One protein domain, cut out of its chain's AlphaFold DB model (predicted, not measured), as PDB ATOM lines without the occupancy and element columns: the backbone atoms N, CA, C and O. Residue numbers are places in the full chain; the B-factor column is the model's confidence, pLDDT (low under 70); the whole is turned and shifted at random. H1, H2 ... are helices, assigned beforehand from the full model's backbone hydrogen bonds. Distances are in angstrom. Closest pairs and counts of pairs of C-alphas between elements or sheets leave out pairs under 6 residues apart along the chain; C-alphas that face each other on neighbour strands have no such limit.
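What this domain is: This is residues 11 to 70 and 84 to 204 of the 719 residues of an uncharacterized protein of Tatlockia micdadei (UniProt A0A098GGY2). A long helix, H5, runs as a spine between two groups of helices. H3 and H4 pack on it, with the hairpin of H1 and H2 beyond H3; from residue 99 on, H7, H8 and H9 pack on it, and the long, kinked H10 packs on H9, clear of H5. The printed part has 181 residues, with ten named helices in the order H1 to H10 and no named strand: the class is all helix. It is only just compact, close to loose, with a radius of gyration of the C-alphas of 19.1 A and spans of 53 by 44 by 32 A.

How they stand to each other: H1, residues 11 to 20, and H2, residues 25 to 41, form a helical hairpin at a steep tilt of 42 degrees; their closest C-alphas, of Ala 19 and Lys 25, are 6.0 A apart. H1 touches H3, residues 46 to 51, closest at the C-alphas of Glu 14 and Tyr 47, 5.8 A. H3 and H4, residues 54 to 67, form a helical hairpin at a shallow tilt of 11 degrees, with the C-alphas of Leu 49 and Ala 57 closest at 5.0 A. H5, residues 84 to 116, is the hub, touching five helices. Its residues 85 to 96 alone touch H4, opposite ways at a shallow tilt of 12 degrees, closest at the C-alphas of Leu 67 and Arg 89, 6.4 A. Its residues 100 to 104 alone touch H3, closest at the C-alphas of Arg 48 and Cys 100, 6.9 A. H6, residues 120 to 125, is close to H5 but not clearly touching, with the C-alphas of Gly 114 and Pro 120 closest at 5.6 A. H7, residues 127 to 136, touches H5 at a steep tilt of 40 degrees, closest at the C-alphas of Ile 99 and Leu 135, 6.7 A. H8, residues 141 to 146, touches H5 at the C-alphas of Leu 106 and Tyr 142, 5.8 A. H9, residues 149 to 164, touches Tyr 116 of H5 alone, closest at Glu 153, C-alphas 4.5 A apart. H9 and H10, residues 169 to 204, form a helical hairpin at a shallow tilt of 16 degrees, closest at the C-alphas of Leu 162 and Arg 184, 6.6 A. H5 and H10 are apart. Every O i to N i+4 pair is within hydrogen-bond range in H4, H7 and H9, against 3 of 6 in H1, 10 of 13 in H2, 25 of 29 in H5, 1 of 2 in H6 and 29 of 32 in H10; H3 has 0 of 2 but 3 of 3 O i to N i+3 pairs, H8 0 of 2 but 2 of 3.

Where its parts are: H1 begins at C-alpha 11 (-48.409, 448.939, 5.190). From first to last C-alpha H2 measures 23.6 A, H4 20.2 A, H5 45.9 A, H9 22.1 A and H10 44.3 A. H5 begins at C-alpha 84 (-37.234, 443.775, -21.774), and H10 ends at C-alpha 204 (-33.292, 488.029, -20.330). Kinks stand near residue 32 in H2, 52 degrees, near residue 110 in H5, 54 degrees, and near residue 176 in H10, 82 degrees.

The domain as a whole: The two C-alphas farthest apart, of Val 26 and Arg 204, are 58.9 A apart. Residues 71 to 83 are not printed, and C-alphas 70 and 84 are 14.5 A apart across this cut, in the link from H4 to H5. The links that are printed whole are tight. The mean pLDDT of the printed part is 88.0, and residues 25 to 27 are under 70.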
ATOM      1  N   LEU A  11     -48.568 449.218   6.617       73.62
ATOM      2  CA  LEU A  11     -48.409 448.939   5.190       73.62
ATOM      3  C   LEU A  11     -49.542 448.047   4.648       73.62
ATOM      4  O   LEU A  11     -50.131 448.341   3.612       73.62
ATOM      5  N   GLU A  12     -49.928 446.992   5.375       77.19
ATOM      6  CA  GLU A  12     -51.050 446.136   4.966       77.19
ATOM      7  C   GLU A  12     -52.391 446.879   4.916       77.19
ATOM      8  O   GLU A  12     -53.208 446.547   4.055       77.19
ATOM      9  N   TRP A  13     -52.624 447.859   5.798       80.38
ATOM     10  CA  TRP A  13     -53.820 448.713   5.756       80.38
ATOM     11  C   TRP A  13     -53.819 449.647   4.547       80.38
ATOM     12  O   TRP A  13     -54.854 449.822   3.906       80.38
ATOM     13  N   GLU A  14     -52.668 450.218   4.201       80.62
ATOM     14  CA  GLU A  14     -52.558 451.080   3.026       80.62
ATOM     15  C   GLU A  14     -52.774 450.285   1.731       80.62
ATOM     16  O   GLU A  14     -53.571 450.698   0.889       80.62
ATOM     17  N   TYR A  15     -52.209 449.079   1.619       79.88
ATOM     18  CA  TYR A  15     -52.460 448.184   0.480       79.88
ATOM     19  C   TYR A  15     -53.876 447.569   0.472       79.88
ATOM     20  O   TYR A  15     -54.361 447.170  -0.586       79.88
ATOM     21  N   ASP A  16     -54.589 447.498   1.605       80.25
ATOM     22  CA  ASP A  16     -56.024 447.156   1.598       80.25
ATOM     23  C   ASP A  16     -56.863 448.245   0.909       80.25
ATOM     24  O   ASP A  16     -57.851 447.924   0.248       80.25
ATOM     25  N   SER A  17     -56.471 449.523   1.022       81.38
ATOM     26  CA  SER A  17     -57.201 450.633   0.389       81.38
ATOM     27  C   SER A  17     -57.147 450.583  -1.145       81.38
ATOM     28  O   SER A  17     -58.124 450.930  -1.812       81.38
ATOM     29  N   LEU A  18     -56.062 450.035  -1.709       83.19
ATOM     30  CA  LEU A  18     -55.865 449.894  -3.155       83.19
ATOM     31  C   LEU A  18     -56.863 448.934  -3.827       83.19
ATOM     32  O   LEU A  18     -57.070 449.005  -5.036       83.19
ATOM     33  N   ALA A  19     -57.550 448.086  -3.052       82.06
ATOM     34  CA  ALA A  19     -58.575 447.160  -3.546       82.06
ATOM     35  C   ALA A  19     -59.779 447.852  -4.221       82.06
ATOM     36  O   ALA A  19     -60.620 447.179  -4.819       82.06
ATOM     37  N   VAL A  20     -59.911 449.177  -4.084       82.38
ATOM     38  CA  VAL A  20     -60.928 449.993  -4.769       82.38
ATOM     39  C   VAL A  20     -60.584 450.203  -6.250       82.38
ATOM     40  O   VAL A  20     -61.492 450.231  -7.076       82.38
ATOM     41  N   TYR A  21     -59.296 450.272  -6.595       81.50
ATOM     42  CA  TYR A  21     -58.827 450.515  -7.964       81.50
ATOM     43  C   TYR A  21     -58.779 449.243  -8.829       81.50
ATOM     44  O   TYR A  21     -58.614 449.336 -10.042       81.50
ATOM     45  N   MET A  22     -58.959 448.061  -8.228       81.19
ATOM     46  CA  MET A  22     -58.863 446.766  -8.908       81.19
ATOM     47  C   MET A  22     -60.228 446.232  -9.357       81.19
ATOM     48  O   MET A  22     -61.144 446.082  -8.547       81.19
ATOM     49  N   ASP A  23     -60.338 445.835 -10.629       73.62
ATOM     50  CA  ASP A  23     -61.585 445.310 -11.217       73.62
ATOM     51  C   ASP A  23     -62.074 443.990 -10.591       73.62
ATOM     52  O   ASP A  23     -63.264 443.678 -10.635       73.62
ATOM     53  N   SER A  24     -61.183 443.222  -9.953       73.62
ATOM     54  CA  SER A  24     -61.543 442.015  -9.203       73.62
ATOM     55  C   SER A  24     -60.955 442.030  -7.795       73.62
ATOM     56  O   SER A  24     -59.797 441.675  -7.570       73.62
ATOM     57  N   LYS A  25     -61.801 442.349  -6.807       66.62
ATOM     58  CA  LYS A  25     -61.462 442.237  -5.375       66.62
ATOM     59  C   LYS A  25     -61.074 440.814  -4.958       66.62
ATOM     60  O   LYS A  25     -60.329 440.640  -3.998       66.62
ATOM     61  N   VAL A  26     -61.571 439.796  -5.667       62.09
ATOM     62  CA  VAL A  26     -61.227 438.388  -5.409       62.09
ATOM     63  C   VAL A  26     -59.794 438.094  -5.858       62.09
ATOM     64  O   VAL A  26     -59.048 437.492  -5.091       62.09
ATOM     65  N   ALA A  27     -59.393 438.579  -7.038       68.81
ATOM     66  CA  ALA A  27     -58.022 438.436  -7.530       68.81
ATOM     67  C   ALA A  27     -57.027 439.258  -6.692       68.81
ATOM     68  O   ALA A  27     -55.973 438.747  -6.327       68.81
ATOM     69  N   TRP A  28     -57.386 440.490  -6.300       78.56
ATOM     70  CA  TRP A  28     -56.531 441.315  -5.436       78.56
ATOM     71  C   TRP A  28     -56.206 440.623  -4.110       78.56
ATOM     72  O   TRP A  28     -55.047 440.558  -3.726       78.56
ATOM     73  N   ASN A  29     -57.195 440.026  -3.437       76.75
ATOM     74  CA  ASN A  29     -56.961 439.313  -2.175       76.75
ATOM     75  C   ASN A  29     -56.044 438.081  -2.312       76.75
ATOM     76  O   ASN A  29     -55.479 437.648  -1.311       76.75
ATOM     77  N   GLN A  30     -55.914 437.511  -3.516       78.06
ATOM     78  CA  GLN A  30     -54.993 436.408  -3.802       78.06
ATOM     79  C   GLN A  30     -53.582 436.934  -4.110       78.06
ATOM     80  O   GLN A  30     -52.618 436.443  -3.537       78.06
ATOM     81  N   LEU A  31     -53.479 437.987  -4.929       77.56
ATOM     82  CA  LEU A  31     -52.214 438.597  -5.357       77.56
ATOM     83  C   LEU A  31     -51.578 439.535  -4.313       77.56
ATOM     84  O   LEU A  31     -50.403 439.863  -4.426       77.56
ATOM     85  N   LYS A  32     -52.322 439.996  -3.294       82.50
ATOM     86  CA  LYS A  32     -51.893 441.082  -2.389       82.50
ATOM     87  C   LYS A  32     -50.514 440.860  -1.757       82.50
ATOM     88  O   LYS A  32     -49.747 441.810  -1.654       82.50
ATOM     89  N   GLN A  33     -50.219 439.644  -1.292       82.12
ATOM     90  CA  GLN A  33     -48.941 439.363  -0.625       82.12
ATOM     91  C   GLN A  33     -47.776 439.362  -1.622       82.12
ATOM     92  O   GLN A  33     -46.760 439.987  -1.349       82.12
ATOM     93  N   GLU A  34     -47.970 438.772  -2.806       82.69
ATOM     94  CA  GLU A  34     -46.996 438.799  -3.908       82.69
ATOM     95  C   GLU A  34     -46.731 440.240  -4.375       82.69
ATOM     96  O   GLU A  34     -45.586 440.624  -4.591       82.69
ATOM     97  N   VAL A  35     -47.775 441.075  -4.445       84.06
ATOM     98  CA  VAL A  35     -47.662 442.507  -4.763       84.06
ATOM     99  C   VAL A  35     -46.898 443.278  -3.687       84.06
ATOM    100  O   VAL A  35     -46.045 444.087  -4.032       84.06
ATOM    101  N   ILE A  36     -47.166 443.045  -2.397       83.56
ATOM    102  CA  ILE A  36     -46.421 443.703  -1.310       83.56
ATOM    103  C   ILE A  36     -44.950 443.282  -1.336       83.56
ATOM    104  O   ILE A  36     -44.081 444.144  -1.250       83.56
ATOM    105  N   GLU A  37     -44.663 441.987  -1.479       83.31
ATOM    106  CA  GLU A  37     -43.294 441.468  -1.547       83.31
ATOM    107  C   GLU A  37     -42.539 442.043  -2.754       83.31
ATOM    108  O   GLU A  37     -41.431 442.555  -2.600       83.31
ATOM    109  N   PHE A  38     -43.168 442.068  -3.933       84.25
ATOM    110  CA  PHE A  38     -42.618 442.697  -5.132       84.25
ATOM    111  C   PHE A  38     -42.356 444.197  -4.932       84.25
ATOM    112  O   PHE A  38     -41.257 444.671  -5.202       84.25
ATOM    113  N   CYS A  39     -43.324 444.948  -4.398       87.31
ATOM    114  CA  CYS A  39     -43.166 446.379  -4.140       87.31
ATOM    115  C   CYS A  39     -42.087 446.692  -3.093       87.31
ATOM    116  O   CYS A  39     -41.417 447.713  -3.212       87.31
ATOM    117  N   VAL A  40     -41.893 445.837  -2.084       85.50
ATOM    118  CA  VAL A  40     -40.803 445.985  -1.108       85.50
ATOM    119  C   VAL A  40     -39.445 445.695  -1.754       85.50
ATOM    120  O   VAL A  40     -38.508 446.457  -1.537       85.50
ATOM    121  N   ASN A  41     -39.343 444.643  -2.572       86.50
ATOM    122  CA  ASN A  41     -38.094 444.258  -3.237       86.50
ATOM    123  C   ASN A  41     -37.650 445.264  -4.316       86.50
ATOM    124  O   ASN A  41     -36.457 445.507  -4.467       86.50
ATOM    125  N   GLU A  42     -38.598 445.857  -5.045       84.94
ATOM    126  CA  GLU A  42     -38.348 446.828  -6.126       84.94
ATOM    127  C   GLU A  42     -38.395 448.296  -5.647       84.94
ATOM    128  O   GLU A  42     -38.329 449.220  -6.462       84.94
ATOM    129  N   GLU A  43     -38.542 448.539  -4.338       89.94
ATOM    130  CA  GLU A  43     -38.686 449.870  -3.720       89.94
ATOM    131  C   GLU A  43     -39.796 450.728  -4.376       89.94
ATOM    132  O   GLU A  43     -39.564 451.864  -4.796       89.94
ATOM    133  N   ILE A  44     -41.005 450.170  -4.525       88.81
ATOM    134  CA  ILE A  44     -42.172 450.815  -5.151       88.81
ATOM    135  C   ILE A  44     -43.220 451.184  -4.091       88.81
ATOM    136  O   ILE A  44     -43.842 450.332  -3.457       88.81
ATOM    137  N   GLU A  45     -43.505 452.477  -3.963       90.50
ATOM    138  CA  GLU A  45     -44.505 453.017  -3.034       90.50
ATOM    139  C   GLU A  45     -45.943 452.964  -3.586       90.50
ATOM    140  O   GLU A  45     -46.644 453.975  -3.624       90.50
ATOM    141  N   LEU A  46     -46.413 451.786  -4.023       88.38
ATOM    142  CA  LEU A  46     -47.699 451.629  -4.735       88.38
ATOM    143  C   LEU A  46     -48.911 452.183  -3.954       88.38
ATOM    144  O   LEU A  46     -49.914 452.590  -4.538       88.38
ATOM    145  N   TYR A  47     -48.807 452.265  -2.627       88.12
ATOM    146  CA  TYR A  47     -49.808 452.879  -1.756       88.12
ATOM    147  C   TYR A  47     -50.117 454.353  -2.092       88.12
ATOM    148  O   TYR A  47     -51.223 454.811  -1.805       88.12
ATOM    149  N   ARG A  48     -49.202 455.082  -2.752       89.88
ATOM    150  CA  ARG A  48     -49.388 456.478  -3.203       89.88
ATOM    151  C   ARG A  48     -50.413 456.646  -4.329       89.88
ATOM    152  O   ARG A  48     -50.832 457.766  -4.609       89.88
ATOM    153  N   LEU A  49     -50.908 455.552  -4.920       88.25
ATOM    154  CA  LEU A  49     -52.086 455.590  -5.800       88.25
ATOM    155  C   LEU A  49     -53.319 456.203  -5.105       88.25
ATOM    156  O   LEU A  49     -54.153 456.800  -5.782       88.25
ATOM    157  N   LYS A  50     -53.418 456.104  -3.768       87.19
ATOM    158  CA  LYS A  50     -54.500 456.713  -2.966       87.19
ATOM    159  C   LYS A  50     -54.562 458.243  -3.083       87.19
ATOM    160  O   LYS A  50     -55.617 458.830  -2.858       87.19
ATOM    161  N   ASP A  51     -53.436 458.869  -3.427       85.44
ATOM    162  CA  ASP A  51     -53.281 460.320  -3.527       85.44
ATOM    163  C   ASP A  51     -53.579 460.830  -4.954       85.44
ATOM    164  O   ASP A  51     -53.541 462.034  -5.201       85.44
ATOM    165  N   LEU A  52     -53.893 459.943  -5.909       87.69
ATOM    166  CA  LEU A  52     -54.206 460.280  -7.302       87.69
ATOM    167  C   LEU A  52     -55.727 460.321  -7.567       87.69
ATOM    168  O   LEU A  52     -56.489 459.619  -6.899       87.69
ATOM    169  N   PRO A  53     -56.196 461.070  -8.591       88.69
ATOM    170  CA  PRO A  53     -57.566 460.946  -9.098       88.69
ATOM    171  C   PRO A  53     -57.901 459.489  -9.429       88.69
ATOM    172  O   PRO A  53     -57.088 458.796 -10.047       88.69
ATOM    173  N   HIS A  54     -59.105 459.026  -9.075       86.69
ATOM    174  CA  HIS A  54     -59.441 457.592  -9.095       86.69
ATOM    175  C   HIS A  54     -59.220 456.942 -10.472       86.69
ATOM    176  O   HIS A  54     -58.810 455.785 -10.572       86.69
ATOM    177  N   VAL A  55     -59.478 457.692 -11.547       86.00
ATOM    178  CA  VAL A  55     -59.281 457.241 -12.933       86.00
ATOM    179  C   VAL A  55     -57.804 456.947 -13.229       86.00
ATOM    180  O   VAL A  55     -57.505 455.890 -13.776       86.00
ATOM    181  N   ILE A  56     -56.885 457.831 -12.821       87.31
ATOM    182  CA  ILE A  56     -55.434 457.657 -13.021       87.31
ATOM    183  C   ILE A  56     -54.901 456.554 -12.105       87.31
ATOM    184  O   ILE A  56     -54.119 455.718 -12.548       87.31
ATOM    185  N   ALA A  57     -55.359 456.516 -10.849       89.19
ATOM    186  CA  ALA A  57     -54.990 455.466  -9.903       89.19
ATOM    187  C   ALA A  57     -55.323 454.070 -10.459       89.19
ATOM    188  O   ALA A  57     -54.486 453.170 -10.426       89.19
ATOM    189  N   LYS A  58     -56.520 453.907 -11.039       88.50
ATOM    190  CA  LYS A  58     -56.950 452.669 -11.703       88.50
ATOM    191  C   LYS A  58     -56.132 452.337 -12.958       88.50
ATOM    192  O   LYS A  58     -55.782 451.175 -13.163       88.50
ATOM    193  N   GLU A  59     -55.841 453.334 -13.791       88.00
ATOM    194  CA  GLU A  59     -55.034 453.183 -15.012       88.00
ATOM    195  C   GLU A  59     -53.622 452.666 -14.674       88.00
ATOM    196  O   GLU A  59     -53.224 451.601 -15.146       88.00
ATOM    197  N   LEU A  60     -52.928 453.326 -13.739       90.12
ATOM    198  CA  LEU A  60     -51.599 452.921 -13.269       90.12
ATOM    199  C   LEU A  60     -51.607 451.575 -12.529       90.12
ATOM    200  O   LEU A  60     -50.686 450.784 -12.714       90.12
ATOM    201  N   ALA A  61     -52.643 451.278 -11.737       88.62
ATOM    202  CA  ALA A  61     -52.799 449.972 -11.092       88.62
ATOM    203  C   ALA A  61     -52.969 448.826 -12.110       88.62
ATOM    204  O   ALA A  61     -52.450 447.730 -11.899       88.62
ATOM    205  N   SER A  62     -53.660 449.084 -13.225       87.25
ATOM    206  CA  SER A  62     -53.841 448.107 -14.308       87.25
ATOM    207  C   SER A  62     -52.537 447.870 -15.073       87.25
ATOM    208  O   SER A  62     -52.188 446.720 -15.339       87.25
ATOM    209  N   GLU A  63     -51.788 448.938 -15.376       89.69
ATOM    210  CA  GLU A  63     -50.440 448.844 -15.956       89.69
ATOM    211  C   GLU A  63     -49.486 448.066 -15.035       89.69
ATOM    212  O   GLU A  63     -48.794 447.161 -15.493       89.69
ATOM    213  N   PHE A  64     -49.504 448.353 -13.730       90.12
ATOM    214  CA  PHE A  64     -48.687 447.658 -12.737       90.12
ATOM    215  C   PHE A  64     -48.972 446.150 -12.685       90.12
ATOM    216  O   PHE A  64     -48.038 445.352 -12.699       90.12
ATOM    217  N   ILE A  65     -50.249 445.741 -12.682       85.94
ATOM    218  CA  ILE A  65     -50.621 444.314 -12.706       85.94
ATOM    219  C   ILE A  65     -50.045 443.607 -13.940       85.94
ATOM    220  O   ILE A  65     -49.620 442.459 -13.833       85.94
ATOM    221  N   ALA A  66     -49.998 444.275 -15.096       85.81
ATOM    222  CA  ALA A  66     -49.444 443.696 -16.319       85.81
ATOM    223  C   ALA A  66     -47.914 443.484 -16.271       85.81
ATOM    224  O   ALA A  66     -47.393 442.709 -17.070       85.81
ATOM    225  N   LEU A  67     -47.209 444.139 -15.339       85.62
ATOM    226  CA  LEU A  67     -45.755 444.040 -15.140       85.62
ATOM    227  C   LEU A  67     -45.345 443.019 -14.068       85.62
ATOM    228  O   LEU A  67     -44.153 442.692 -13.957       85.62
ATOM    229  N   LEU A  68     -46.308 442.528 -13.278       84.06
ATOM    230  CA  LEU A  68     -46.073 441.482 -12.286       84.06
ATOM    231  C   LEU A  68     -45.574 440.204 -12.980       84.06
ATOM    232  O   LEU A  68     -46.091 439.846 -14.044       84.06
ATOM    233  N   PRO A  69     -44.597 439.483 -12.397       77.56
ATOM    234  CA  PRO A  69     -44.151 438.207 -12.943       77.56
ATOM    235  C   PRO A  69     -45.335 437.244 -13.058       77.56
ATOM    236  O   PRO A  69     -46.001 436.959 -12.061       77.56
ATOM    237  N   GLN A  70     -45.608 436.712 -14.253       74.38
ATOM    238  CA  GLN A  70     -46.630 435.674 -14.360       74.38
ATOM    239  C   GLN A  70     -46.149 434.406 -13.635       74.38
ATOM    240  O   GLN A  70     -44.984 434.026 -13.811       74.38
ATOM    241  N   ILE A  84     -36.083 442.977 -21.314       86.44
ATOM    242  CA  ILE A  84     -37.234 443.775 -21.774       86.44
ATOM    243  C   ILE A  84     -38.234 444.005 -20.631       86.44
ATOM    244  O   ILE A  84     -38.705 445.124 -20.443       86.44
ATOM    245  N   GLU A  85     -38.536 442.973 -19.839       86.38
ATOM    246  CA  GLU A  85     -39.431 443.093 -18.677       86.38
ATOM    247  C   GLU A  85     -38.869 444.045 -17.611       86.38
ATOM    248  O   GLU A  85     -39.608 444.855 -17.050       86.38
ATOM    249  N   LEU A  86     -37.556 443.999 -17.363       85.31
ATOM    250  CA  LEU A  86     -36.883 444.932 -16.459       85.31
ATOM    251  C   LEU A  86     -36.939 446.376 -16.986       85.31
ATOM    252  O   LEU A  86     -37.232 447.292 -16.220       85.31
ATOM    253  N   GLU A  87     -36.711 446.590 -18.285       89.12
ATOM    254  CA  GLU A  87     -36.820 447.920 -18.895       89.12
ATOM    255  C   GLU A  87     -38.244 448.487 -18.762       89.12
ATOM    256  O   GLU A  87     -38.413 449.630 -18.334       89.12
ATOM    257  N   GLN A  88     -39.273 447.680 -19.038       90.38
ATOM    258  CA  GLN A  88     -40.677 448.082 -18.883       90.38
ATOM    259  C   GLN A  88     -41.028 448.437 -17.429       90.38
ATOM    260  O   GLN A  88     -41.698 449.443 -17.189       90.38
ATOM    261  N   ARG A  89     -40.537 447.662 -16.450       88.62
ATOM    262  CA  ARG A  89     -40.708 447.962 -15.016       88.62
ATOM    263  C   ARG A  89     -40.051 449.283 -14.620       88.62
ATOM    264  O   ARG A  89     -40.683 450.081 -13.933       88.62
ATOM    265  N   LEU A  90     -38.827 449.548 -15.085       88.06
ATOM    266  CA  LEU A  90     -38.118 450.804 -14.811       88.06
ATOM    267  C   LEU A  90     -38.815 452.015 -15.453       88.06
ATOM    268  O   LEU A  90     -38.980 453.046 -14.797       88.06
ATOM    269  N   GLN A  91     -39.281 451.884 -16.700       90.75
ATOM    270  CA  GLN A  91     -40.068 452.920 -17.378       90.75
ATOM    271  C   GLN A  91     -41.377 453.216 -16.625       90.75
ATOM    272  O   GLN A  91     -41.706 454.381 -16.396       90.75
ATOM    273  N   TRP A  92     -42.098 452.180 -16.181       93.44
ATOM    274  CA  TRP A  92     -43.319 452.349 -15.392       93.44
ATOM    275  C   TRP A  92     -43.051 452.966 -14.015       93.44
ATOM    276  O   TRP A  92     -43.760 453.893 -13.633       93.44
ATOM    277  N   LYS A  93     -42.007 452.525 -13.293       91.38
ATOM    278  CA  LYS A  93     -41.629 453.092 -11.986       91.38
ATOM    279  C   LYS A  93     -41.344 454.592 -12.108       91.38
ATOM    280  O   LYS A  93     -41.920 455.381 -11.365       91.38
ATOM    281  N   SER A  94     -40.560 454.991 -13.111       90.38
ATOM    282  CA  SER A  94     -40.268 456.404 -13.387       90.38
ATOM    283  C   SER A  94     -41.530 457.217 -13.730       90.38
ATOM    284  O   SER A  94     -41.717 458.318 -13.208       90.38
ATOM    285  N   LYS A  95     -42.444 456.662 -14.544       92.44
ATOM    286  CA  LYS A  95     -43.752 457.274 -14.851       92.44
ATOM    287  C   LYS A  95     -44.616 457.439 -13.592       92.44
ATOM    288  O   LYS A  95     -45.192 458.506 -13.386       92.44
ATOM    289  N   PHE A  96     -44.699 456.407 -12.754       92.81
ATOM    290  CA  PHE A  96     -45.457 456.410 -11.501       92.81
ATOM    291  C   PHE A  96     -44.930 457.470 -10.524       92.81
ATOM    292  O   PHE A  96     -45.700 458.300 -10.044       92.81
ATOM    293  N   GLU A  97     -43.616 457.504 -10.295       91.38
ATOM    294  CA  GLU A  97     -42.964 458.486  -9.421       91.38
ATOM    295  C   GLU A  97     -43.187 459.927  -9.901       91.38
ATOM    296  O   GLU A  97     -43.559 460.783  -9.092       91.38
ATOM    297  N   LYS A  98     -43.049 460.182 -11.213       91.56
ATOM    298  CA  LYS A  98     -43.348 461.483 -11.839       91.56
ATOM    299  C   LYS A  98     -44.796 461.911 -11.576       91.56
ATOM    300  O   LYS A  98     -45.021 462.986 -11.024       91.56
ATOM    301  N   ILE A  99     -45.774 461.060 -11.903       90.62
ATOM    302  CA  ILE A  99     -47.206 461.370 -11.732       90.62
ATOM    303  C   ILE A  99     -47.549 461.611 -10.256       90.62
ATOM    304  O   ILE A  99     -48.273 462.555  -9.939       90.62
ATOM    305  N   CYS A 100     -47.017 460.803  -9.335       89.94
ATOM    306  CA  CYS A 100     -47.236 461.000  -7.904       89.94
ATOM    307  C   CYS A 100     -46.605 462.301  -7.385       89.94
ATOM    308  O   CYS A 100     -47.233 462.980  -6.573       89.94
ATOM    309  N   ALA A 101     -45.411 462.685  -7.848       87.62
ATOM    310  CA  ALA A 101     -44.792 463.961  -7.483       87.62
ATOM    311  C   ALA A 101     -45.595 465.167  -8.008       87.62
ATOM    312  O   ALA A 101     -45.905 466.086  -7.246       87.62
ATOM    313  N   GLU A 102     -46.002 465.138  -9.280       89.44
ATOM    314  CA  GLU A 102     -46.832 466.183  -9.896       89.44
ATOM    315  C   GLU A 102     -48.194 466.320  -9.209       89.44
ATOM    316  O   GLU A 102     -48.643 467.437  -8.937       89.44
ATOM    317  N   ALA A 103     -48.839 465.201  -8.865       89.69
ATOM    318  CA  ALA A 103     -50.107 465.203  -8.147       89.69
ATOM    319  C   ALA A 103     -49.971 465.839  -6.757       89.69
ATOM    320  O   ALA A 103     -50.800 466.674  -6.390       89.69
ATOM    321  N   THR A 104     -48.912 465.513  -6.005       88.31
ATOM    322  CA  THR A 104     -48.627 466.142  -4.705       88.31
ATOM    323  C   THR A 104     -48.408 467.654  -4.845       88.31
ATOM    324  O   THR A 104     -49.022 468.428  -4.107       88.31
ATOM    325  N   LEU A 105     -47.601 468.098  -5.818       84.88
ATOM    326  CA  LEU A 105     -47.352 469.526  -6.071       84.88
ATOM    327  C   LEU A 105     -48.630 470.278  -6.464       84.88
ATOM    328  O   LEU A 105     -48.900 471.365  -5.943       84.88
ATOM    329  N   LEU A 106     -49.439 469.702  -7.353       87.06
ATOM    330  CA  LEU A 106     -50.671 470.326  -7.823       87.06
ATOM    331  C   LEU A 106     -51.752 470.355  -6.731       87.06
ATOM    332  O   LEU A 106     -52.456 471.354  -6.601       87.06
ATOM    333  N   GLN A 107     -51.850 469.321  -5.889       86.81
ATOM    334  CA  GLN A 107     -52.743 469.323  -4.726       86.81
ATOM    335  C   GLN A 107     -52.321 470.337  -3.659       86.81
ATOM    336  O   GLN A 107     -53.180 471.064  -3.156       86.81
ATOM    337  N   GLY A 108     -51.024 470.422  -3.343       81.69
ATOM    338  CA  GLY A 108     -50.490 471.373  -2.364       81.69
ATOM    339  C   GLY A 108     -50.691 472.835  -2.775       81.69
ATOM    340  O   GLY A 108     -50.947 473.691  -1.929       81.69
ATOM    341  N   ASN A 109     -50.655 473.121  -4.079       86.06
ATOM    342  CA  ASN A 109     -50.906 474.459  -4.616       86.06
ATOM    343  C   ASN A 109     -52.374 474.717  -4.996       86.06
ATOM    344  O   ASN A 109     -52.735 475.869  -5.231       86.06
ATOM    345  N   TYR A 110     -53.242 473.698  -5.001       89.00
ATOM    346  CA  TYR A 110     -54.609 473.787  -5.527       89.00
ATOM    347  C   TYR A 110     -55.412 474.973  -4.977       89.00
ATOM    348  O   TYR A 110     -56.033 475.718  -5.730       89.00
ATOM    349  N   HIS A 111     -55.382 475.183  -3.660       85.12
ATOM    350  CA  HIS A 111     -56.115 476.284  -3.032       85.12
ATOM    351  C   HIS A 111     -55.528 477.662  -3.370       85.12
ATOM    352  O   HIS A 111     -56.290 478.612  -3.517       85.12
ATOM    353  N   LYS A 112     -54.203 477.762  -3.559       84.88
ATOM    354  CA  LYS A 112     -53.537 479.001  -3.989       84.88
ATOM    355  C   LYS A 112     -53.899 479.352  -5.430       84.88
ATOM    356  O   LYS A 112     -54.168 480.505  -5.712       84.88
ATOM    357  N   LEU A 113     -53.984 478.364  -6.321       87.88
ATOM    358  CA  LEU A 113     -54.387 478.576  -7.718       87.88
ATOM    359  C   LEU A 113     -55.804 479.167  -7.854       87.88
ATOM    360  O   LEU A 113     -56.090 479.866  -8.823       87.88
ATOM    361  N   GLY A 114     -56.670 478.954  -6.859       87.12
ATOM    362  CA  GLY A 114     -58.003 479.554  -6.808       87.12
ATOM    363  C   GLY A 114     -58.018 481.083  -6.682       87.12
ATOM    364  O   GLY A 114     -59.051 481.679  -6.965       87.12
ATOM    365  N   THR A 115     -56.908 481.739  -6.309       88.19
ATOM    366  CA  THR A 115     -56.843 483.214  -6.221       88.19
ATOM    367  C   THR A 115     -56.880 483.904  -7.586       88.19
ATOM    368  O   THR A 115     -57.233 485.075  -7.662       88.19
ATOM    369  N   TYR A 116     -56.571 483.179  -8.665       87.56
ATOM    370  CA  TYR A 116     -56.626 483.667 -10.047       87.56
ATOM    371  C   TYR A 116     -58.002 483.446 -10.714       87.56
ATOM    372  O   TYR A 116     -58.168 483.730 -11.900       87.56
ATOM    373  N   VAL A 117     -58.987 482.903  -9.987       89.81
ATOM    374  CA  VAL A 117     -60.316 482.538 -10.506       89.81
ATOM    375  C   VAL A 117     -61.379 483.479  -9.939       89.81
ATOM    376  O   VAL A 117     -61.431 483.716  -8.735       89.81
ATOM    377  N   ARG A 118     -62.273 483.990 -10.795       87.81
ATOM    378  CA  ARG A 118     -63.335 484.938 -10.400       87.81
ATOM    379  C   ARG A 118     -64.404 484.343  -9.485       87.81
ATOM    380  O   ARG A 118     -64.972 485.072  -8.679       87.81
ATOM    381  N   ASP A 119     -64.671 483.043  -9.603       87.19
ATOM    382  CA  ASP A 119     -65.497 482.285  -8.656       87.19
ATOM    383  C   ASP A 119     -64.683 481.156  -7.990       87.19
ATOM    384  O   ASP A 119     -64.582 480.046  -8.530       87.19
ATOM    385  N   PRO A 120     -64.127 481.401  -6.788       83.69
ATOM    386  CA  PRO A 120     -63.453 480.375  -5.993       83.69
ATOM    387  C   PRO A 120     -64.357 479.195  -5.591       83.69
ATOM    388  O   PRO A 120     -63.850 478.128  -5.238       83.69
ATOM    389  N   SER A 121     -65.685 479.357  -5.644       85.81
ATOM    390  CA  SER A 121     -66.652 478.302  -5.314       85.81
ATOM    391  C   SER A 121     -66.671 477.239  -6.408       85.81
ATOM    392  O   SER A 121     -66.500 476.056  -6.110       85.81
ATOM    393  N   ALA A 122     -66.804 477.651  -7.676       83.81
ATOM    394  CA  ALA A 122     -66.685 476.763  -8.830       83.81
ATOM    395  C   ALA A 122     -65.343 476.016  -8.831       83.81
ATOM    396  O   ALA A 122     -65.326 474.800  -9.024       83.81
ATOM    397  N   TRP A 123     -64.238 476.710  -8.526       90.00
ATOM    398  CA  TRP A 123     -62.915 476.089  -8.412       90.00
ATOM    399  C   TRP A 123     -62.923 474.889  -7.456       90.00
ATOM    400  O   TRP A 123     -62.504 473.807  -7.850       90.00
ATOM    401  N   PHE A 124     -63.490 475.008  -6.249       87.94
ATOM    402  CA  PHE A 124     -63.517 473.897  -5.286       87.94
ATOM    403  C   PHE A 124     -64.148 472.605  -5.847       87.94
ATOM    404  O   PHE A 124     -63.629 471.513  -5.606       87.94
ATOM    405  N   TYR A 125     -65.229 472.718  -6.625       89.00
ATOM    406  CA  TYR A 125     -65.928 471.564  -7.204       89.00
ATOM    407  C   TYR A 125     -65.199 470.923  -8.394       89.00
ATOM    408  O   TYR A 125     -65.442 469.758  -8.696       89.00
ATOM    409  N   LEU A 126     -64.284 471.642  -9.050       90.31
ATOM    410  CA  LEU A 126     -63.554 471.152 -10.224       90.31
ATOM    411  C   LEU A 126     -62.256 470.405  -9.876       90.31
ATOM    412  O   LEU A 126     -61.568 469.947 -10.788       90.31
ATOM    413  N   LYS A 127     -61.909 470.251  -8.588       89.00
ATOM    414  CA  LYS A 127     -60.605 469.726  -8.136       89.00
ATOM    415  C   LYS A 127     -60.184 468.421  -8.804       89.00
ATOM    416  O   LYS A 127     -59.071 468.346  -9.323       89.00
ATOM    417  N   GLU A 128     -61.046 467.408  -8.818       87.81
ATOM    418  CA  GLU A 128     -60.695 466.117  -9.422       87.81
ATOM    419  C   GLU A 128     -60.547 466.222 -10.949       87.81
ATOM    420  O   GLU A 128     -59.588 465.690 -11.505       87.81
ATOM    421  N   THR A 129     -61.417 466.983 -11.621       90.56
ATOM    422  CA  THR A 129     -61.362 467.208 -13.076       90.56
ATOM    423  C   THR A 129     -60.107 467.977 -13.497       90.56
ATOM    424  O   THR A 129     -59.490 467.636 -14.506       90.56
ATOM    425  N   VAL A 130     -59.699 468.981 -12.713       91.25
ATOM    426  CA  VAL A 130     -58.453 469.736 -12.916       91.25
ATOM    427  C   VAL A 130     -57.240 468.825 -12.761       91.25
ATOM    428  O   VAL A 130     -56.408 468.785 -13.664       91.25
ATOM    429  N   LEU A 131     -57.150 468.075 -11.655       89.25
ATOM    430  CA  LEU A 131     -56.048 467.137 -11.411       89.25
ATOM    431  C   LEU A 131     -55.954 466.096 -12.536       89.25
ATOM    432  O   LEU A 131     -54.877 465.881 -13.086       89.25
ATOM    433  N   LEU A 132     -57.087 465.498 -12.915       89.56
ATOM    434  CA  LEU A 132     -57.178 464.500 -13.981       89.56
ATOM    435  C   LEU A 132     -56.709 465.049 -15.334       89.56
ATOM    436  O   LEU A 132     -55.956 464.373 -16.033       89.56
ATOM    437  N   PHE A 133     -57.144 466.256 -15.710       91.12
ATOM    438  CA  PHE A 133     -56.736 466.879 -16.968       91.12
ATOM    439  C   PHE A 133     -55.248 467.238 -16.964       91.12
ATOM    440  O   PHE A 133     -54.541 466.891 -17.905       91.12
ATOM    441  N   CYS A 134     -54.762 467.882 -15.900       93.19
ATOM    442  CA  CYS A 134     -53.376 468.339 -15.827       93.19
ATOM    443  C   CYS A 134     -52.384 467.172 -15.869       93.19
ATOM    444  O   CYS A 134     -51.436 467.221 -16.643       93.19
ATOM    445  N   LEU A 135     -52.635 466.101 -15.110       90.56
ATOM    446  CA  LEU A 135     -51.761 464.925 -15.086       90.56
ATOM    447  C   LEU A 135     -51.789 464.143 -16.410       90.56
ATOM    448  O   LEU A 135     -50.756 463.645 -16.843       90.56
ATOM    449  N   ARG A 136     -52.946 464.046 -17.084       89.06
ATOM    450  CA  ARG A 136     -53.047 463.369 -18.394       89.06
ATOM    451  C   ARG A 136     -52.396 464.141 -19.532       89.06
ATOM    452  O   ARG A 136     -51.906 463.535 -20.477       89.06
ATOM    453  N   GLU A 137     -52.426 465.465 -19.464       90.38
ATOM    454  CA  GLU A 137     -51.868 466.339 -20.495       90.38
ATOM    455  C   GLU A 137     -50.429 466.791 -20.185       90.38
ATOM    456  O   GLU A 137     -49.879 467.576 -20.957       90.38
ATOM    457  N   GLU A 138     -49.820 466.316 -19.094       92.06
ATOM    458  CA  GLU A 138     -48.507 466.755 -18.588       92.06
ATOM    459  C   GLU A 138     -48.416 468.287 -18.422       92.06
ATOM    460  O   GLU A 138     -47.498 468.952 -18.901       92.06
ATOM    461  N   ILE A 139     -49.427 468.871 -17.772       93.06
ATOM    462  CA  ILE A 139     -49.526 470.310 -17.516       93.06
ATOM    463  C   ILE A 139     -49.187 470.579 -16.056       93.06
ATOM    464  O   ILE A 139     -49.990 470.341 -15.151       93.06
ATOM    465  N   HIS A 140     -48.014 471.159 -15.831       92.75
ATOM    466  CA  HIS A 140     -47.557 471.633 -14.529       92.75
ATOM    467  C   HIS A 140     -48.336 472.884 -14.080       92.75
ATOM    468  O   HIS A 140     -47.773 473.952 -13.941       92.75
ATOM    469  N   LEU A 141     -49.652 472.814 -13.851       93.56
ATOM    470  CA  LEU A 141     -50.478 474.020 -13.632       93.56
ATOM    471  C   LEU A 141     -50.015 474.903 -12.449       93.56
ATOM    472  O   LEU A 141     -50.267 476.106 -12.450       93.56
ATOM    473  N   TYR A 142     -49.289 474.346 -11.474       89.81
ATOM    474  CA  TYR A 142     -48.655 475.114 -10.395       89.81
ATOM    475  C   TYR A 142     -47.654 476.171 -10.904       89.81
ATOM    476  O   TYR A 142     -47.475 477.192 -10.248       89.81
ATOM    477  N   ASP A 143     -47.067 475.981 -12.089       90.81
ATOM    478  CA  ASP A 143     -46.133 476.902 -12.744       90.81
ATOM    479  C   ASP A 143     -46.787 478.193 -13.262       90.81
ATOM    480  O   ASP A 143     -46.084 479.105 -13.701       90.81
ATOM    481  N   ILE A 144     -48.120 478.308 -13.217       93.50
ATOM    482  CA  ILE A 144     -48.834 479.521 -13.645       93.50
ATOM    483  C   ILE A 144     -48.508 480.752 -12.784       93.50
ATOM    484  O   ILE A 144     -48.682 481.879 -13.242       93.50
ATOM    485  N   VAL A 145     -47.991 480.541 -11.567       87.38
ATOM    486  CA  VAL A 145     -47.589 481.606 -10.634       87.38
ATOM    487  C   VAL A 145     -46.390 482.426 -11.120       87.38
ATOM    488  O   VAL A 145     -46.160 483.509 -10.589       87.38
ATOM    489  N   THR A 146     -45.630 481.942 -12.112       86.25
ATOM    490  CA  THR A 146     -44.525 482.710 -12.714       86.25
ATOM    491  C   THR A 146     -44.997 483.694 -13.783       86.25
ATOM    492  O   THR A 146     -44.247 484.596 -14.149       86.25
ATOM    493  N   LEU A 147     -46.225 483.536 -14.290       90.12
ATOM    494  CA  LEU A 147     -46.802 484.453 -15.266       90.12
ATOM    495  C   LEU A 147     -47.213 485.764 -14.591       90.12
ATOM    496  O   LEU A 147     -47.533 485.811 -13.402       90.12
ATOM    497  N   ARG A 148     -47.305 486.842 -15.376       86.06
ATOM    498  CA  ARG A 148     -47.855 488.110 -14.873       86.06
ATOM    499  C   ARG A 148     -49.298 487.883 -14.417       86.06
ATOM    500  O   ARG A 148     -50.058 487.228 -15.128       86.06
ATOM    501  N   TYR A 149     -49.702 488.479 -13.293       85.56
ATOM    502  CA  TYR A 149     -51.007 488.223 -12.661       85.56
ATOM    503  C   TYR A 149     -52.192 488.246 -13.645       85.56
ATOM    504  O   TYR A 149     -52.982 487.311 -13.673       85.56
ATOM    505  N   ALA A 150     -52.274 489.250 -14.526       85.94
ATOM    506  CA  ALA A 150     -53.347 489.355 -15.521       85.94
ATOM    507  C   ALA A 150     -53.347 488.221 -16.575       85.94
ATOM    508  O   ALA A 150     -54.405 487.842 -17.073       85.94
ATOM    509  N   GLN A 151     -52.179 487.659 -16.915       93.25
ATOM    510  CA  GLN A 151     -52.071 486.481 -17.790       93.25
ATOM    511  C   GLN A 151     -52.507 485.216 -17.045       93.25
ATOM    512  O   GLN A 151     -53.262 484.419 -17.601       93.25
ATOM    513  N   ALA A 152     -52.076 485.056 -15.788       93.19
ATOM    514  CA  ALA A 152     -52.496 483.956 -14.924       93.19
ATOM    515  C   ALA A 152     -54.019 483.968 -14.701       93.19
ATOM    516  O   ALA A 152     -54.671 482.956 -14.941       93.19
ATOM    517  N   GLU A 153     -54.604 485.120 -14.349       93.75
ATOM    518  CA  GLU A 153     -56.055 485.313 -14.209       93.75
ATOM    519  C   GLU A 153     -56.795 484.976 -15.514       93.75
ATOM    520  O   GLU A 153     -57.743 484.189 -15.504       93.75
ATOM    521  N   TYR A 154     -56.363 485.526 -16.654       95.12
ATOM    522  CA  TYR A 154     -56.990 485.247 -17.950       95.12
ATOM    523  C   TYR A 154     -56.991 483.748 -18.280       95.12
ATOM    524  O   TYR A 154     -58.032 483.183 -18.629       95.12
ATOM    525  N   LEU A 155     -55.835 483.091 -18.141       96.75
ATOM    526  CA  LEU A 155     -55.693 481.667 -18.431       96.75
ATOM    527  C   LEU A 155     -56.495 480.807 -17.453       96.75
ATOM    528  O   LEU A 155     -57.118 479.851 -17.904       96.75
ATOM    529  N   MET A 156     -56.524 481.142 -16.161       96.44
ATOM    530  CA  MET A 156     -57.250 480.376 -15.142       96.44
ATOM    531  C   MET A 156     -58.767 480.480 -15.287       96.44
ATOM    532  O   MET A 156     -59.451 479.466 -15.161       96.44
ATOM    533  N   ASN A 157     -59.310 481.656 -15.613       94.25
ATOM    534  CA  ASN A 157     -60.746 481.781 -15.867       94.25
ATOM    535  C   ASN A 157     -61.157 481.010 -17.134       94.25
ATOM    536  O   ASN A 157     -62.096 480.218 -17.082       94.25
ATOM    537  N   LEU A 158     -60.394 481.133 -18.230       95.00
ATOM    538  CA  LEU A 158     -60.633 480.342 -19.444       95.00
ATOM    539  C   LEU A 158     -60.474 478.830 -19.191       95.00
ATOM    540  O   LEU A 158     -61.223 478.022 -19.733       95.00
ATOM    541  N   PHE A 159     -59.526 478.430 -18.340       95.94
ATOM    542  CA  PHE A 159     -59.343 477.036 -17.941       95.94
ATOM    543  C   PHE A 159     -60.559 476.497 -17.183       95.94
ATOM    544  O   PHE A 159     -61.055 475.419 -17.503       95.94
ATOM    545  N   VAL A 160     -61.079 477.260 -16.219       94.31
ATOM    546  CA  VAL A 160     -62.277 476.902 -15.447       94.31
ATOM    547  C   VAL A 160     -63.502 476.760 -16.348       94.31
ATOM    548  O   VAL A 160     -64.225 475.772 -16.216       94.31
ATOM    549  N   GLU A 161     -63.706 477.662 -17.311       92.94
ATOM    550  CA  GLU A 161     -64.774 477.542 -18.316       92.94
ATOM    551  C   GLU A 161     -64.657 476.237 -19.126       92.94
ATOM    552  O   GLU A 161     -65.631 475.490 -19.252       92.94
ATOM    553  N   LEU A 162     -63.456 475.909 -19.617       93.94
ATOM    554  CA  LEU A 162     -63.204 474.707 -20.423       93.94
ATOM    555  C   LEU A 162     -63.289 473.397 -19.627       93.94
ATOM    556  O   LEU A 162     -63.693 472.369 -20.177       93.94
ATOM    557  N   ILE A 163     -62.897 473.409 -18.351       93.38
ATOM    558  CA  ILE A 163     -62.922 472.242 -17.458       93.38
ATOM    559  C   ILE A 163     -64.322 471.986 -16.887       93.38
ATOM    560  O   ILE A 163     -64.662 470.829 -16.634       93.38
ATOM    561  N   SER A 164     -65.156 473.025 -16.767       91.31
ATOM    562  CA  SER A 164     -66.555 472.909 -16.324       91.31
ATOM    563  C   SER A 164     -67.442 472.108 -17.284       91.31
ATOM    564  O   SER A 164     -68.466 471.577 -16.861       91.31
ATOM    565  N   VAL A 165     -67.063 471.991 -18.562       90.69
ATOM    566  CA  VAL A 165     -67.737 471.129 -19.545       90.69
ATOM    567  C   VAL A 165     -67.130 469.717 -19.482       90.69
ATOM    568  O   VAL A 165     -65.958 469.564 -19.823       90.69
ATOM    569  N   PRO A 166     -67.865 468.662 -19.079       87.69
ATOM    570  CA  PRO A 166     -67.315 467.306 -19.037       87.69
ATOM    571  C   PRO A 166     -66.955 466.797 -20.441       87.69
ATOM    572  O   PRO A 166     -67.785 466.849 -21.348       87.69
ATOM    573  N   LEU A 167     -65.743 466.254 -20.624       88.06
ATOM    574  CA  LEU A 167     -65.361 465.555 -21.860       88.06
ATOM    575  C   LEU A 167     -65.925 464.131 -21.867       88.06
ATOM    576  O   LEU A 167     -65.203 463.153 -21.683       88.06
ATOM    577  N   ASP A 168     -67.227 464.033 -22.102       89.50
ATOM    578  CA  ASP A 168     -67.929 462.774 -22.319       89.50
ATOM    579  C   ASP A 168     -68.446 462.730 -23.765       89.50
ATOM    580  O   ASP A 168     -69.177 463.614 -24.221       89.50
ATOM    581  N   ARG A 169     -68.021 461.708 -24.515       91.62
ATOM    582  CA  ARG A 169     -68.349 461.548 -25.935       91.62
ATOM    583  C   ARG A 169     -69.797 461.101 -26.159       91.62
ATOM    584  O   ARG A 169     -70.362 461.446 -27.196       91.62
ATOM    585  N   GLU A 170     -70.397 460.379 -25.216       92.81
ATOM    586  CA  GLU A 170     -71.806 459.976 -25.275       92.81
ATOM    587  C   GLU A 170     -72.722 461.172 -24.992       92.81
ATOM    588  O   GLU A 170     -73.731 461.353 -25.671       92.81
ATOM    589  N   PHE A 171     -72.333 462.032 -24.043       92.50
ATOM    590  CA  PHE A 171     -73.081 463.243 -23.692       92.50
ATOM    591  C   PHE A 171     -72.976 464.353 -24.751       92.50
ATOM    592  O   PHE A 171     -73.982 464.953 -25.126       92.50
ATOM    593  N   LEU A 172     -71.760 464.645 -25.232       91.62
ATOM    594  CA  LEU A 172     -71.508 465.734 -26.185       91.62
ATOM    595  C   LEU A 172     -71.793 465.334 -27.645       91.62
ATOM    596  O   LEU A 172     -72.114 466.185 -28.476       91.62
ATOM    597  N   GLY A 173     -71.646 464.050 -27.977       95.75
ATOM    598  CA  GLY A 173     -71.592 463.570 -29.356       95.75
ATOM    599  C   GLY A 173     -70.301 463.975 -30.084       95.75
ATOM    600  O   GLY A 173     -69.607 464.924 -29.713       95.75
ATOM    601  N   ASP A 174     -69.979 463.259 -31.165       95.38
ATOM    602  CA  ASP A 174     -68.676 463.330 -31.851       95.38
ATOM    603  C   ASP A 174     -68.198 464.751 -32.193       95.38
ATOM    604  O   ASP A 174     -67.033 465.083 -31.973       95.38
ATOM    605  N   LYS A 175     -69.088 465.599 -32.727       95.19
ATOM    606  CA  LYS A 175     -68.725 466.949 -33.187       95.19
ATOM    607  C   LYS A 175     -68.380 467.887 -32.033       95.19
ATOM    608  O   LYS A 175     -67.378 468.589 -32.111       95.19
ATOM    609  N   GLN A 176     -69.200 467.906 -30.982       93.94
ATOM    610  CA  GLN A 176     -68.963 468.788 -29.840       93.94
ATOM    611  C   GLN A 176     -67.795 468.270 -28.996       93.94
ATOM    612  O   GLN A 176     -66.970 469.067 -28.563       93.94
ATOM    613  N   PHE A 177     -67.661 466.948 -28.840       93.56
ATOM    614  CA  PHE A 177     -66.499 466.338 -28.194       93.56
ATOM    615  C   PHE A 177     -65.187 466.762 -28.875       93.56
ATOM    616  O   PHE A 177     -64.277 467.239 -28.200       93.56
ATOM    617  N   ALA A 178     -65.107 466.666 -30.208       94.00
ATOM    618  CA  ALA A 178     -63.929 467.106 -30.959       94.00
ATOM    619  C   ALA A 178     -63.628 468.606 -30.759       94.00
ATOM    620  O   ALA A 178     -62.473 468.970 -30.545       94.00
ATOM    621  N   LEU A 179     -64.660 469.458 -30.759       95.38
ATOM    622  CA  LEU A 179     -64.521 470.902 -30.545       95.38
ATOM    623  C   LEU A 179     -64.028 471.253 -29.128       95.38
ATOM    624  O   LEU A 179     -63.173 472.123 -28.975       95.38
ATOM    625  N   GLU A 180     -64.534 470.594 -28.081       92.94
ATOM    626  CA  GLU A 180     -64.066 470.834 -26.705       92.94
ATOM    627  C   GLU A 180     -62.637 470.314 -26.474       92.94
ATOM    628  O   GLU A 180     -61.857 470.949 -25.759       92.94
ATOM    629  N   VAL A 181     -62.250 469.208 -27.123       92.50
ATOM    630  CA  VAL A 181     -60.850 468.747 -27.149       92.50
ATOM    631  C   VAL A 181     -59.954 469.783 -27.835       92.50
ATOM    632  O   VAL A 181     -58.916 470.148 -27.280       92.50
ATOM    633  N   GLU A 182     -60.357 470.313 -28.994       95.19
ATOM    634  CA  GLU A 182     -59.598 471.341 -29.718       95.19
ATOM    635  C   GLU A 182     -59.403 472.612 -28.878       95.19
ATOM    636  O   GLU A 182     -58.277 473.096 -28.752       95.19
ATOM    637  N   LYS A 183     -60.460 473.115 -28.223       96.06
ATOM    638  CA  LYS A 183     -60.368 474.280 -27.324       96.06
ATOM    639  C   LYS A 183     -59.397 474.057 -26.161       96.06
ATOM    640  O   LYS A 183     -58.639 474.963 -25.816       96.06
ATOM    641  N   ARG A 184     -59.392 472.865 -25.557       95.19
ATOM    642  CA  ARG A 184     -58.466 472.512 -24.464       95.19
ATOM    643  C   ARG A 184     -57.016 472.417 -24.943       95.19
ATOM    644  O   ARG A 184     -56.120 472.886 -24.245       95.19
ATOM    645  N   GLN A 185     -56.782 471.894 -26.146       94.50
ATOM    646  CA  GLN A 185     -55.452 471.873 -26.763       94.50
ATOM    647  C   GLN A 185     -54.985 473.274 -27.206       94.50
ATOM    648  O   GLN A 185     -53.805 473.601 -27.100       94.50
ATOM    649  N   GLU A 186     -55.891 474.146 -27.650       96.19
ATOM    650  CA  GLU A 186     -55.607 475.571 -27.875       96.19
ATOM    651  C   GLU A 186     -55.237 476.287 -26.568       96.19
ATOM    652  O   GLU A 186     -54.232 476.999 -26.527       96.19
ATOM    653  N   TRP A 187     -55.977 476.053 -25.480       97.12
ATOM    654  CA  TRP A 187     -55.632 476.584 -24.159       97.12
ATOM    655  C   TRP A 187     -54.246 476.115 -23.696       97.12
ATOM    656  O   TRP A 187     -53.422 476.943 -23.310       97.12
ATOM    657  N   LYS A 188     -53.946 474.814 -23.826       96.31
ATOM    658  CA  LYS A 188     -52.633 474.230 -23.505       96.31
ATOM    659  C   LYS A 188     -51.507 474.908 -24.290       96.31
ATOM    660  O   LYS A 188     -50.507 475.310 -23.700       96.31
ATOM    661  N   ARG A 189     -51.682 475.104 -25.605       96.56
ATOM    662  CA  ARG A 189     -50.707 475.819 -26.451       96.56
ATOM    663  C   ARG A 189     -50.491 477.265 -25.998       96.56
ATOM    664  O   ARG A 189     -49.346 477.701 -25.945       96.56
ATOM    665  N   ARG A 190     -51.551 477.992 -25.624       97.25
ATOM    666  CA  ARG A 190     -51.432 479.362 -25.084       97.25
ATOM    667  C   ARG A 190     -50.705 479.395 -23.745       97.25
ATOM    668  O   ARG A 190     -49.820 480.224 -23.575       97.25
ATOM    669  N   TYR A 191     -51.053 478.499 -22.823       97.12
ATOM    670  CA  TYR A 191     -50.388 478.379 -21.525       97.12
ATOM    671  C   TYR A 191     -48.879 478.146 -21.690       97.12
ATOM    672  O   TYR A 191     -48.079 478.893 -21.126       97.12
ATOM    673  N   LEU A 192     -48.492 477.184 -22.535       95.50
ATOM    674  CA  LEU A 192     -47.087 476.884 -22.822       95.50
ATOM    675  C   LEU A 192     -46.365 478.054 -23.510       95.50
ATOM    676  O   LEU A 192     -45.244 478.368 -23.127       95.50
ATOM    677  N   ALA A 193     -47.007 478.750 -24.454       95.94
ATOM    678  CA  ALA A 193     -46.421 479.925 -25.106       95.94
ATOM    679  C   ALA A 193     -46.202 481.101 -24.134       95.94
ATOM    680  O   ALA A 193     -45.168 481.766 -24.190       95.94
ATOM    681  N   PHE A 194     -47.139 481.349 -23.208       95.50
ATOM    682  CA  PHE A 194     -46.949 482.352 -22.155       95.50
ATOM    683  C   PHE A 194     -45.848 481.946 -21.168       95.50
ATOM    684  O   PHE A 194     -45.067 482.807 -20.764       95.50
ATOM    685  N   ARG A 195     -45.741 480.656 -20.820       94.31
ATOM    686  CA  ARG A 195     -44.631 480.129 -20.009       94.31
ATOM    687  C   ARG A 195     -43.284 480.316 -20.701       94.31
ATOM    688  O   ARG A 195     -42.407 480.926 -20.104       94.31
ATOM    689  N   GLU A 196     -43.146 479.910 -21.962       92.75
ATOM    690  CA  GLU A 196     -41.917 480.101 -22.745       92.75
ATOM    691  C   GLU A 196     -41.533 481.588 -22.851       92.75
ATOM    692  O   GLU A 196     -40.369 481.945 -22.665       92.75
ATOM    693  N   GLN A 197     -42.508 482.479 -23.072       92.81
ATOM    694  CA  GLN A 197     -42.279 483.924 -23.064       92.81
ATOM    695  C   GLN A 197     -41.797 484.425 -21.692       92.81
ATOM    696  O   GLN A 197     -40.870 485.234 -21.636       92.81
ATOM    697  N   SER A 198     -42.412 483.957 -20.603       87.88
ATOM    698  CA  SER A 198     -42.056 484.330 -19.230       87.88
ATOM    699  C   SER A 198     -40.659 483.837 -18.854       87.88
ATOM    700  O   SER A 198     -39.863 484.597 -18.310       87.88
ATOM    701  N   ASP A 199     -40.316 482.603 -19.219       83.50
ATOM    702  CA  ASP A 199     -39.003 482.009 -18.969       83.50
ATOM    703  C   ASP A 199     -37.919 482.701 -19.818       83.50
ATOM    704  O   ASP A 199     -36.825 483.002 -19.332       83.50
ATOM    705  N   ALA A 200     -38.227 483.063 -21.069       86.06
ATOM    706  CA  ALA A 200     -37.348 483.873 -21.912       86.06
ATOM    707  C   ALA A 200     -37.164 485.309 -21.381       86.06
ATOM    708  O   ALA A 200     -36.062 485.862 -21.494       86.06
ATOM    709  N   GLU A 201     -38.207 485.910 -20.798       82.50
ATOM    710  CA  GLU A 201     -38.140 487.212 -20.131       82.50
ATOM    711  C   GLU A 201     -37.307 487.137 -18.848       82.50
ATOM    712  O   GLU A 201     -36.337 487.882 -18.751       82.50
ATOM    713  N   MET A 202     -37.564 486.178 -17.954       76.56
ATOM    714  CA  MET A 202     -36.760 485.915 -16.755       76.56
ATOM    715  C   MET A 202     -35.287 485.668 -17.112       76.56
ATOM    716  O   MET A 202     -34.390 486.286 -16.543       76.56
ATOM    717  N   HIS A 203     -34.992 484.829 -18.110       74.44
ATOM    718  CA  HIS A 203     -33.616 484.615 -18.565       74.44
ATOM    719  C   HIS A 203     -32.984 485.871 -19.176       74.44
ATOM    720  O   HIS A 203     -31.773 486.077 -19.062       74.44
ATOM    721  N   ARG A 204     -33.765 486.725 -19.849       80.38
ATOM    722  CA  ARG A 204     -33.292 488.029 -20.330       80.38
ATOM    723  C   ARG A 204     -32.998 488.952 -19.154       80.38
ATOM    724  O   ARG A 204     -31.939 489.570 -19.169       80.38
TER     725      ARG A 204